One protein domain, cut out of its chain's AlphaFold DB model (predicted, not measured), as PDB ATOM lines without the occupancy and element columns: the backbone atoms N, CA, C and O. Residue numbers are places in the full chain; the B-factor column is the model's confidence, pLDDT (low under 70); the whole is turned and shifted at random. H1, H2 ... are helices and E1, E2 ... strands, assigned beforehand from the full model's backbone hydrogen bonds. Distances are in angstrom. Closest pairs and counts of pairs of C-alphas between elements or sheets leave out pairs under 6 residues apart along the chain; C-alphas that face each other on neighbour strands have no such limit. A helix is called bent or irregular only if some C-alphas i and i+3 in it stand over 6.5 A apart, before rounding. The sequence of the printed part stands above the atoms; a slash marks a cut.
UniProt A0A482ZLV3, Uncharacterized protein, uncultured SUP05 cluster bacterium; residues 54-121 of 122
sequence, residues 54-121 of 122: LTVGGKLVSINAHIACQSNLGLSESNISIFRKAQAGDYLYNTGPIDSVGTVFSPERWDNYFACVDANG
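What this domain is: This is residues 54 to 121 of the 122 residues of an uncharacterized protein of uncultured SUP05 cluster bacterium (UniProt A0A482ZLV3). Two separate lobes with an open gap between them make this model: one holds the short strand hairpin E1 and E2 with helices H1 and H3 packed on each other, the other holds H2 with the unnamed residues 89 to 95 folding back beside it. The chain crosses between the lobes twice, at residues 74 to 76 and again toward the end of the long stretch 89 to 106, which has no named element. The printed part has 68 residues, with two named strands and three named helices in the order E1, E2, H1, H2, H3; the sheet has the order E1 - E2 and is antiparallel, and the class is mostly helix. The whole is only just compact, close to loose, with a radius of gyration of the C-alphas of 13.0 A and spans of 35 by 25 by 20 A.

Where its parts are: E1 covers residues 54 to 56, 6.3 A from first to last C-alpha, and begins with C-alpha 54 at (182.742, 138.280, 130.107). E2 covers residues 59 to 62, 10.0 A. H1 covers residues 63 to 73, 15.0 A. H2 covers residues 77 to 88, 16.5 A, with C-alpha 77 at (174.774, 157.567, 140.877). H3, the longest helix, covers residues 107 to 119, 20.3 A, and ends with C-alpha 119 at (168.915, 140.654, 121.552). H1 and H3 are irregular: C-alphas 68 and 71 are 7.5 A apart, and C-alphas 109 and 112 are 7.4 A apart.

How they stand to each other: E1 and E2 form a hairpin, antiparallel at 137 degrees between their directions. N 54 and O 61 are 2.7 A apart, and N 56 and O 59 are 2.8 A apart, both within hydrogen-bond range. The closest C-alphas of E2 and H3, those of Val 61 and Val 117, are 7.2 A apart. H1 and H3 touch, with 15 pairs of C-alphas within 8 A. Their closest C-alphas, those of Ala 65 and Val 117, are 5.1 A apart. They run opposite ways at a steep tilt of 42 degrees. H2 is apart from E1, E2, H1 and H3. In H2 every O i to N i+4 pair is within hydrogen-bond range; in H1 it is 4 of 7 and in H3 6 of 9.

The domain as a whole: The C-alphas of Gly 89 and Ala 119 are the two farthest apart, at 36.6 A. The printed part has no cut. The links E1 to E2, E2 to H1 and H1 to H2 are tight, and the link H2 to H3, 18 residues, is long. The mean pLDDT of the printed part is 84.1, and residues 105 to 107 are under 70.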
ATOM      1  N   LEU A  54     182.884 137.995 128.684       82.31
ATOM      2  CA  LEU A  54     182.742 138.280 130.107       82.31
ATOM      3  C   LEU A  54     181.862 137.224 130.776       82.31
ATOM      4  O   LEU A  54     181.110 136.511 130.117       82.31
ATOM      5  N   THR A  55     181.939 137.138 132.099       82.38
ATOM      6  CA  THR A  55     180.990 136.357 132.894       82.38
ATOM      7  C   THR A  55     180.248 137.322 133.811       82.38
ATOM      8  O   THR A  55     180.865 137.903 134.699       82.38
ATOM      9  N   VAL A  56     178.952 137.527 133.581       81.31
ATOM     10  CA  VAL A  56     178.091 138.446 134.343       81.31
ATOM     11  C   VAL A  56     176.937 137.636 134.915       81.31
ATOM     12  O   VAL A  56     176.285 136.915 134.169       81.31
ATOM     13  N   GLY A  57     176.711 137.691 136.231       76.62
ATOM     14  CA  GLY A  57     175.632 136.932 136.884       76.62
ATOM     15  C   GLY A  57     175.653 135.420 136.593       76.62
ATOM     16  O   GLY A  57     174.601 134.802 136.502       76.62
ATOM     17  N   GLY A  58     176.836 134.835 136.360       79.06
ATOM     18  CA  GLY A  58     176.992 133.426 135.971       79.06
ATOM     19  C   GLY A  58     176.720 133.117 134.490       79.06
ATOM     20  O   GLY A  58     176.915 131.978 134.072       79.06
ATOM     21  N   LYS A  59     176.333 134.107 133.675       81.62
ATOM     22  CA  LYS A  59     176.151 133.977 132.222       81.62
ATOM     23  C   LYS A  59     177.334 134.534 131.445       81.62
ATOM     24  O   LYS A  59     178.040 135.431 131.900       81.62
ATOM     25  N   LEU A  60     177.559 133.974 130.266       85.31
ATOM     26  CA  LEU A  60     178.716 134.261 129.432       85.31
ATOM     27  C   LEU A  60     178.329 135.309 128.377       85.31
ATOM     28  O   LEU A  60     177.568 134.978 127.478       85.31
ATOM     29  N   VAL A  61     178.844 136.537 128.505       86.31
ATOM     30  CA  VAL A  61     178.395 137.725 127.757       86.31
ATOM     31  C   VAL A  61     179.483 138.291 126.849       86.31
ATOM     32  O   VAL A  61     180.623 138.438 127.282       86.31
ATOM     33  N   SER A  62     179.187 138.628 125.594       89.38
ATOM     34  CA  SER A  62     180.161 139.288 124.709       89.38
ATOM     35  C   SER A  62     180.440 140.734 125.139       89.38
ATOM     36  O   SER A  62     179.578 141.420 125.687       89.38
ATOM     37  N   ILE A  63     181.651 141.241 124.872       85.31
ATOM     38  CA  ILE A  63     181.996 142.640 125.193       85.31
ATOM     39  C   ILE A  63     181.057 143.631 124.490       85.31
ATOM     40  O   ILE A  63     180.616 144.597 125.107       85.31
ATOM     41  N   ASN A  64     180.715 143.376 123.224       87.44
ATOM     42  CA  ASN A  64     179.844 144.264 122.454       87.44
ATOM     43  C   ASN A  64     178.426 144.311 123.032       87.44
ATOM     44  O   ASN A  64     177.893 145.402 123.232       87.44
ATOM     45  N   ALA A  65     177.845 143.155 123.374       88.69
ATOM     46  CA  ALA A  65     176.540 143.115 124.026       88.69
ATOM     47  C   ALA A  65     176.585 143.773 125.413       88.69
ATOM     48  O   ALA A  65     175.671 144.507 125.778       88.69
ATOM     49  N   HIS A  66     177.671 143.594 126.173       88.06
ATOM     50  CA  HIS A  66     177.836 144.280 127.453       88.06
ATOM     51  C   HIS A  66     177.845 145.806 127.299       88.06
ATOM     52  O   HIS A  66     177.090 146.481 127.992       88.06
ATOM     53  N   ILE A  67     178.640 146.355 126.375       88.44
ATOM     54  CA  ILE A  67     178.708 147.807 126.136       88.44
ATOM     55  C   ILE A  67     177.345 148.357 125.696       88.44
ATOM     56  O   ILE A  67     176.953 149.430 126.159       88.44
ATOM     57  N   ALA A  68     176.615 147.623 124.853       89.75
ATOM     58  CA  ALA A  68     175.284 148.014 124.390       89.75
ATOM     59  C   ALA A  68     174.224 147.978 125.506       89.75
ATOM     60  O   ALA A  68     173.307 148.797 125.505       89.75
ATOM     61  N   CYS A  69     174.354 147.055 126.464       91.38
ATOM     62  CA  CYS A  69     173.309 146.762 127.447       91.38
ATOM     63  C   CYS A  69     173.622 147.211 128.878       91.38
ATOM     64  O   CYS A  69     172.742 147.132 129.732       91.38
ATOM     65  N   GLN A  70     174.835 147.687 129.178       86.94
ATOM     66  CA  GLN A  70     175.234 148.087 130.538       86.94
ATOM     67  C   GLN A  70     174.335 149.176 131.144       86.94
ATOM     68  O   GLN A  70     174.184 149.235 132.362       86.94
ATOM     69  N   SER A  71     173.690 150.006 130.318       87.12
ATOM     70  CA  SER A  71     172.711 151.003 130.768       87.12
ATOM     71  C   SER A  71     171.485 150.370 131.440       87.12
ATOM     72  O   SER A  71     170.936 150.950 132.376       87.12
ATOM     73  N   ASN A  72     171.099 149.151 131.042       86.69
ATOM     74  CA  ASN A  72     169.973 148.412 131.626       86.69
ATOM     75  C   ASN A  72     170.250 147.902 133.042       86.69
ATOM     76  O   ASN A  72     169.337 147.417 133.705       86.69
ATOM     77  N   LEU A  73     171.487 148.029 133.534       81.44
ATOM     78  CA  LEU A  73     171.816 147.723 134.925       81.44
ATOM     79  C   LEU A  73     171.227 148.741 135.907       81.44
ATOM     80  O   LEU A  73     171.251 148.484 137.110       81.44
ATOM     81  N   GLY A  74     170.721 149.882 135.414       77.50
ATOM     82  CA  GLY A  74     169.941 150.831 136.209       77.50
ATOM     83  C   GLY A  74     170.668 151.332 137.458       77.50
ATOM     84  O   GLY A  74     170.033 151.633 138.468       77.50
ATOM     85  N   LEU A  75     172.005 151.376 137.429       78.94
ATOM     86  CA  LEU A  75     172.808 151.784 138.576       78.94
ATOM     87  C   LEU A  75     172.699 153.301 138.728       78.94
ATOM     88  O   LEU A  75     173.317 154.052 137.980       78.94
ATOM     89  N   SER A  76     171.903 153.757 139.694       84.94
ATOM     90  CA  SER A  76     171.868 155.173 140.065       84.94
ATOM     91  C   SER A  76     173.249 155.653 140.528       84.94
ATOM     92  O   SER A  76     174.026 154.886 141.101       84.94
ATOM     93  N   GLU A  77     173.535 156.948 140.370       87.00
ATOM     94  CA  GLU A  77     174.774 157.567 140.877       87.00
ATOM     95  C   GLU A  77     174.988 157.311 142.378       87.00
ATOM     96  O   GLU A  77     176.107 157.059 142.830       87.00
ATOM     97  N   SER A  78     173.901 157.291 143.158       88.12
ATOM     98  CA  SER A  78     173.942 156.925 144.577       88.12
ATOM     99  C   SER A  78     174.449 155.497 144.788       88.12
ATOM    100  O   SER A  78     175.343 155.279 145.607       88.12
ATOM    101  N   ASN A  79     173.950 154.537 144.006       87.94
ATOM    102  CA  ASN A  79     174.377 153.145 144.073       87.94
ATOM    103  C   ASN A  79     175.823 152.973 143.600       87.94
ATOM    104  O   ASN A  79     176.595 152.276 144.255       87.94
ATOM    105  N   ILE A  80     176.237 153.675 142.542       87.94
ATOM    106  CA  ILE A  80     177.637 153.694 142.087       87.94
ATOM    107  C   ILE A  80     178.563 154.197 143.205       87.94
ATOM    108  O   ILE A  80     179.602 153.590 143.469       87.94
ATOM    109  N   SER A  81     178.187 155.281 143.893       90.62
ATOM    110  CA  SER A  81     178.961 155.826 145.015       90.62
ATOM    111  C   SER A  81     179.100 154.823 146.164       90.62
ATOM    112  O   SER A  81     180.196 154.643 146.699       90.62
ATOM    113  N   ILE A  82     178.012 154.130 146.514       88.06
ATOM    114  CA  ILE A  82     178.001 153.093 147.553       88.06
ATOM    115  C   ILE A  82     178.932 151.936 147.174       88.06
ATOM    116  O   ILE A  82     179.789 151.564 147.974       88.06
ATOM    117  N   PHE A  83     178.846 151.427 145.941       87.25
ATOM    118  CA  PHE A  83     179.731 150.355 145.473       87.25
ATOM    119  C   PHE A  83     181.208 150.760 145.514       87.25
ATOM    120  O   PHE A  83     182.043 149.973 145.952       87.25
ATOM    121  N   ARG A  84     181.549 151.996 145.124       89.94
ATOM    122  CA  ARG A  84     182.932 152.502 145.200       89.94
ATOM    123  C   ARG A  84     183.442 152.590 146.640       89.94
ATOM    124  O   ARG A  84     184.583 152.218 146.899       89.94
ATOM    125  N   LYS A  85     182.607 153.043 147.582       92.94
ATOM    126  CA  LYS A  85     182.950 153.064 149.015       92.94
ATOM    127  C   LYS A  85     183.154 151.654 149.569       92.94
ATOM    128  O   LYS A  85     184.112 151.431 150.300       92.94
ATOM    129  N   ALA A  86     182.295 150.713 149.184       88.50
ATOM    130  CA  ALA A  86     182.394 149.320 149.601       88.50
ATOM    131  C   ALA A  86     183.618 148.606 149.032       88.50
ATOM    132  O   ALA A  86     184.255 147.826 149.736       88.50
ATOM    133  N   GLN A  87     183.985 148.914 147.787       90.94
ATOM    134  CA  GLN A  87     185.231 148.450 147.185       90.94
ATOM    135  C   GLN A  87     186.452 149.005 147.932       90.94
ATOM    136  O   GLN A  87     187.374 148.253 148.221       90.94
ATOM    137  N   ALA A  88     186.450 150.297 148.279       94.81
ATOM    138  CA  ALA A  88     187.554 150.916 149.015       94.81
ATOM    139  C   ALA A  88     187.686 150.410 150.463       94.81
ATOM    140  O   ALA A  88     188.777 150.452 151.023       94.81
ATOM    141  N   GLY A  89     186.585 149.961 151.071       92.12
ATOM    142  CA  GLY A  89     186.558 149.443 152.440       92.12
ATOM    143  C   GLY A  89     186.591 147.918 152.564       92.12
ATOM    144  O   GLY A  89     186.437 147.428 153.676       92.12
ATOM    145  N   ASP A  90     186.756 147.184 151.461       90.25
ATOM    146  CA  ASP A  90     186.805 145.713 151.422       90.25
ATOM    147  C   ASP A  90     185.551 145.000 151.984       90.25
ATOM    148  O   ASP A  90     185.609 143.927 152.577       90.25
ATOM    149  N   TYR A  91     184.368 145.591 151.778       86.06
ATOM    150  CA  TYR A  91     183.069 144.997 152.149       86.06
ATOM    151  C   TYR A  91     182.087 144.928 150.969       86.06
ATOM    152  O   TYR A  91     180.865 144.874 151.144       86.06
ATOM    153  N   LEU A  92     182.617 144.901 149.741       83.00
ATOM    154  CA  LEU A  92     181.832 144.877 148.502       83.00
ATOM    155  C   LEU A  92     180.830 143.711 148.454       83.00
ATOM    156  O   LEU A  92     179.701 143.899 148.011       83.00
ATOM    157  N   TYR A  93     181.206 142.538 148.972       77.94
ATOM    158  CA  TYR A  93     180.354 141.340 148.998       77.94
ATOM    159  C   TYR A  93     179.097 141.483 149.870       77.94
ATOM    160  O   TYR A  93     178.126 140.765 149.655       77.94
ATOM    161  N   ASN A  94     179.090 142.436 150.807       78.62
ATOM    162  CA  ASN A  94     177.953 142.723 151.689       78.62
ATOM    163  C   ASN A  94     177.114 143.917 151.200       78.62
ATOM    164  O   ASN A  94     176.230 144.392 151.912       78.62
ATOM    165  N   THR A  95     177.406 144.436 150.004       81.75
ATOM    166  CA  THR A  95     176.816 145.673 149.486       81.75
ATOM    167  C   THR A  95     175.934 145.384 148.275       81.75
ATOM    168  O   THR A  95     176.411 144.916 147.244       81.75
ATOM    169  N   GLY A  96     174.639 145.686 148.389       78.50
ATOM    170  CA  GLY A  96     173.669 145.618 147.293       78.50
ATOM    171  C   GLY A  96     173.241 147.008 146.803       78.50
ATOM    172  O   GLY A  96     173.513 148.004 147.478       78.50
ATOM    173  N   PRO A  97     172.557 147.097 145.648       80.62
ATOM    174  CA  PRO A  97     171.843 148.311 145.256       80.62
ATOM    175  C   PRO A  97     170.834 148.707 146.338       80.62
ATOM    176  O   PRO A  97     170.232 147.836 146.958       80.62
ATOM    177  N   ILE A  98     170.636 150.001 146.549       82.31
ATOM    178  CA  ILE A  98     169.695 150.562 147.518       82.31
ATOM    179  C   ILE A  98     168.594 151.321 146.770       82.31
ATOM    180  O   ILE A  98     168.886 152.091 145.847       82.31
ATOM    181  N   ASP A  99     167.343 151.099 147.170       80.44
ATOM    182  CA  ASP A  99     166.157 151.840 146.731       80.44
ATOM    183  C   ASP A  99     165.494 152.587 147.911       80.44
ATOM    184  O   ASP A  99     166.125 152.845 148.937       80.44
ATOM    185  N   SER A 100     164.225 152.984 147.773       80.94
ATOM    186  CA  SER A 100     163.490 153.695 148.827       80.94
ATOM    187  C   SER A 100     163.157 152.850 150.062       80.94
ATOM    188  O   SER A 100     162.763 153.422 151.077       80.94
ATOM    189  N   VAL A 101     163.261 151.518 149.985       76.38
ATOM    190  CA  VAL A 101     162.901 150.585 151.067       76.38
ATOM    191  C   VAL A 101     164.097 149.818 151.637       76.38
ATOM    192  O   VAL A 101     163.971 149.233 152.712       76.38
ATOM    193  N   GLY A 102     165.265 149.853 150.989       77.50
ATOM    194  CA  GLY A 102     166.508 149.311 151.539       77.50
ATOM    195  C   GLY A 102     167.393 148.661 150.484       77.50
ATOM    196  O   GLY A 102     167.409 149.073 149.327       77.50
ATOM    197  N   THR A 103     168.178 147.662 150.890       73.38
ATOM    198  CA  THR A 103     169.010 146.885 149.965       73.38
ATOM    199  C   THR A 103     168.148 145.956 149.113       73.38
ATOM    200  O   THR A 103     167.429 145.093 149.613       73.38
ATOM    201  N   VAL A 104     168.253 146.105 147.797       72.44
ATOM    202  CA  VAL A 104     167.532 145.298 146.819       72.44
ATOM    203  C   VAL A 104     168.369 144.075 146.467       72.44
ATOM    204  O   VAL A 104     169.318 144.143 145.681       72.44
ATOM    205  N   PHE A 105     167.978 142.931 147.016       67.19
ATOM    206  CA  PHE A 105     168.454 141.621 146.583       67.19
ATOM    207  C   PHE A 105     167.374 140.956 145.728       67.19
ATOM    208  O   PHE A 105     166.655 140.078 146.193       67.19
ATOM    209  N   SER A 106     167.223 141.411 144.480       68.06
ATOM    210  CA  SER A 106     166.303 140.770 143.534       68.06
ATOM    211  C   SER A 106     167.043 139.760 142.649       68.06
ATOM    212  O   SER A 106     168.048 140.135 142.032       68.06
ATOM    213  N   PRO A 107     166.552 138.510 142.531       66.69
ATOM    214  CA  PRO A 107     167.027 137.553 141.529       66.69
ATOM    215  C   PRO A 107     166.891 138.086 140.095       66.69
ATOM    216  O   PRO A 107     167.741 137.805 139.255       66.69
ATOM    217  N   GLU A 108     165.876 138.918 139.854       74.06
ATOM    218  CA  GLU A 108     165.512 139.482 138.545       74.06
ATOM    219  C   GLU A 108     166.380 140.688 138.149       74.06
ATOM    220  O   GLU A 108     166.197 141.292 137.093       74.06
ATOM    221  N   ARG A 109     167.359 141.072 138.985       74.50
ATOM    222  CA  ARG A 109     168.231 142.239 138.748       74.50
ATOM    223  C   ARG A 109     168.878 142.220 137.363       74.50
ATOM    224  O   ARG A 109     169.145 143.277 136.793       74.50
ATOM    225  N   TRP A 110     169.177 141.032 136.851       82.81
ATOM    226  CA  TRP A 110     169.844 140.869 135.569       82.81
ATOM    227  C   TRP A 110     168.884 140.684 134.399       82.81
ATOM    228  O   TRP A 110     169.359 140.643 133.274       82.81
ATOM    229  N   ASP A 111     167.573 140.596 134.613       87.94
ATOM    230  CA  ASP A 111     166.637 140.155 133.576       87.94
ATOM    231  C   ASP A 111     166.579 141.140 132.410       87.94
ATOM    232  O   ASP A 111     166.784 140.752 131.261       87.94
ATOM    233  N   ASN A 112     166.432 142.436 132.698       87.12
ATOM    234  CA  ASN A 112     166.458 143.481 131.666       87.12
ATOM    235  C   ASN A 112     167.812 143.549 130.946       87.12
ATOM    236  O   ASN A 112     167.888 143.800 129.742       87.12
ATOM    237  N   TYR A 113     168.895 143.312 131.686       88.94
ATOM    238  CA  TYR A 113     170.238 143.269 131.127       88.94
ATOM    239  C   TYR A 113     170.414 142.064 130.194       88.94
ATOM    240  O   TYR A 113     170.818 142.246 129.048       88.94
ATOM    241  N   PHE A 114     170.064 140.859 130.640       90.94
ATOM    242  CA  PHE A 114     170.190 139.629 129.863       90.94
ATOM    243  C   PHE A 114     169.241 139.596 128.669       90.94
ATOM    244  O   PHE A 114     169.666 139.183 127.598       90.94
ATOM    245  N   ALA A 115     168.023 140.125 128.791       92.44
ATOM    246  CA  ALA A 115     167.110 140.267 127.659       92.44
ATOM    247  C   ALA A 115     167.703 141.155 126.549       92.44
ATOM    248  O   ALA A 115     167.625 140.825 125.366       92.44
ATOM    249  N   CYS A 116     168.348 142.267 126.918       92.88
ATOM    250  CA  CYS A 116     169.070 143.103 125.957       92.88
ATOM    251  C   CYS A 116     170.281 142.379 125.364       92.88
ATOM    252  O   CYS A 116     170.524 142.460 124.161       92.88
ATOM    253  N   VAL A 117     171.047 141.678 126.199       90.75
ATOM    254  CA  VAL A 117     172.236 140.939 125.774       90.75
ATOM    255  C   VAL A 117     171.871 139.855 124.756       90.75
ATOM    256  O   VAL A 117     172.496 139.783 123.698       90.75
ATOM    257  N   ASP A 118     170.803 139.096 125.009       90.88
ATOM    258  CA  ASP A 118     170.273 138.082 124.094       90.88
ATOM    259  C   ASP A 118     169.855 138.707 122.748       90.88
ATOM    260  O   ASP A 118     170.166 138.165 121.685       90.88
ATOM    261  N   ALA A 119     169.248 139.902 122.766       89.81
ATOM    262  CA  ALA A 119     168.915 140.654 121.552       89.81
ATOM    263  C   ALA A 119     170.149 141.177 120.779       89.81
ATOM    264  O   ALA A 119     170.040 141.478 119.592       89.81
ATOM    265  N   ASN A 120     171.318 141.267 121.424       84.94
ATOM    266  CA  ASN A 120     172.573 141.769 120.850       84.94
ATOM    267  C   ASN A 120     173.607 140.663 120.559       84.94
ATOM    268  O   ASN A 120     174.778 140.956 120.312       84.94
ATOM    269  N   GLY A 121     173.189 139.393 120.545       76.12
ATOM    270  CA  GLY A 121     174.058 138.274 120.164       76.12
ATOM    271  C   GLY A 121     174.882 137.671 121.307       76.12
ATOM    272  O   GLY A 121     175.834 136.931 121.035       76.12
TER     273      GLY A 121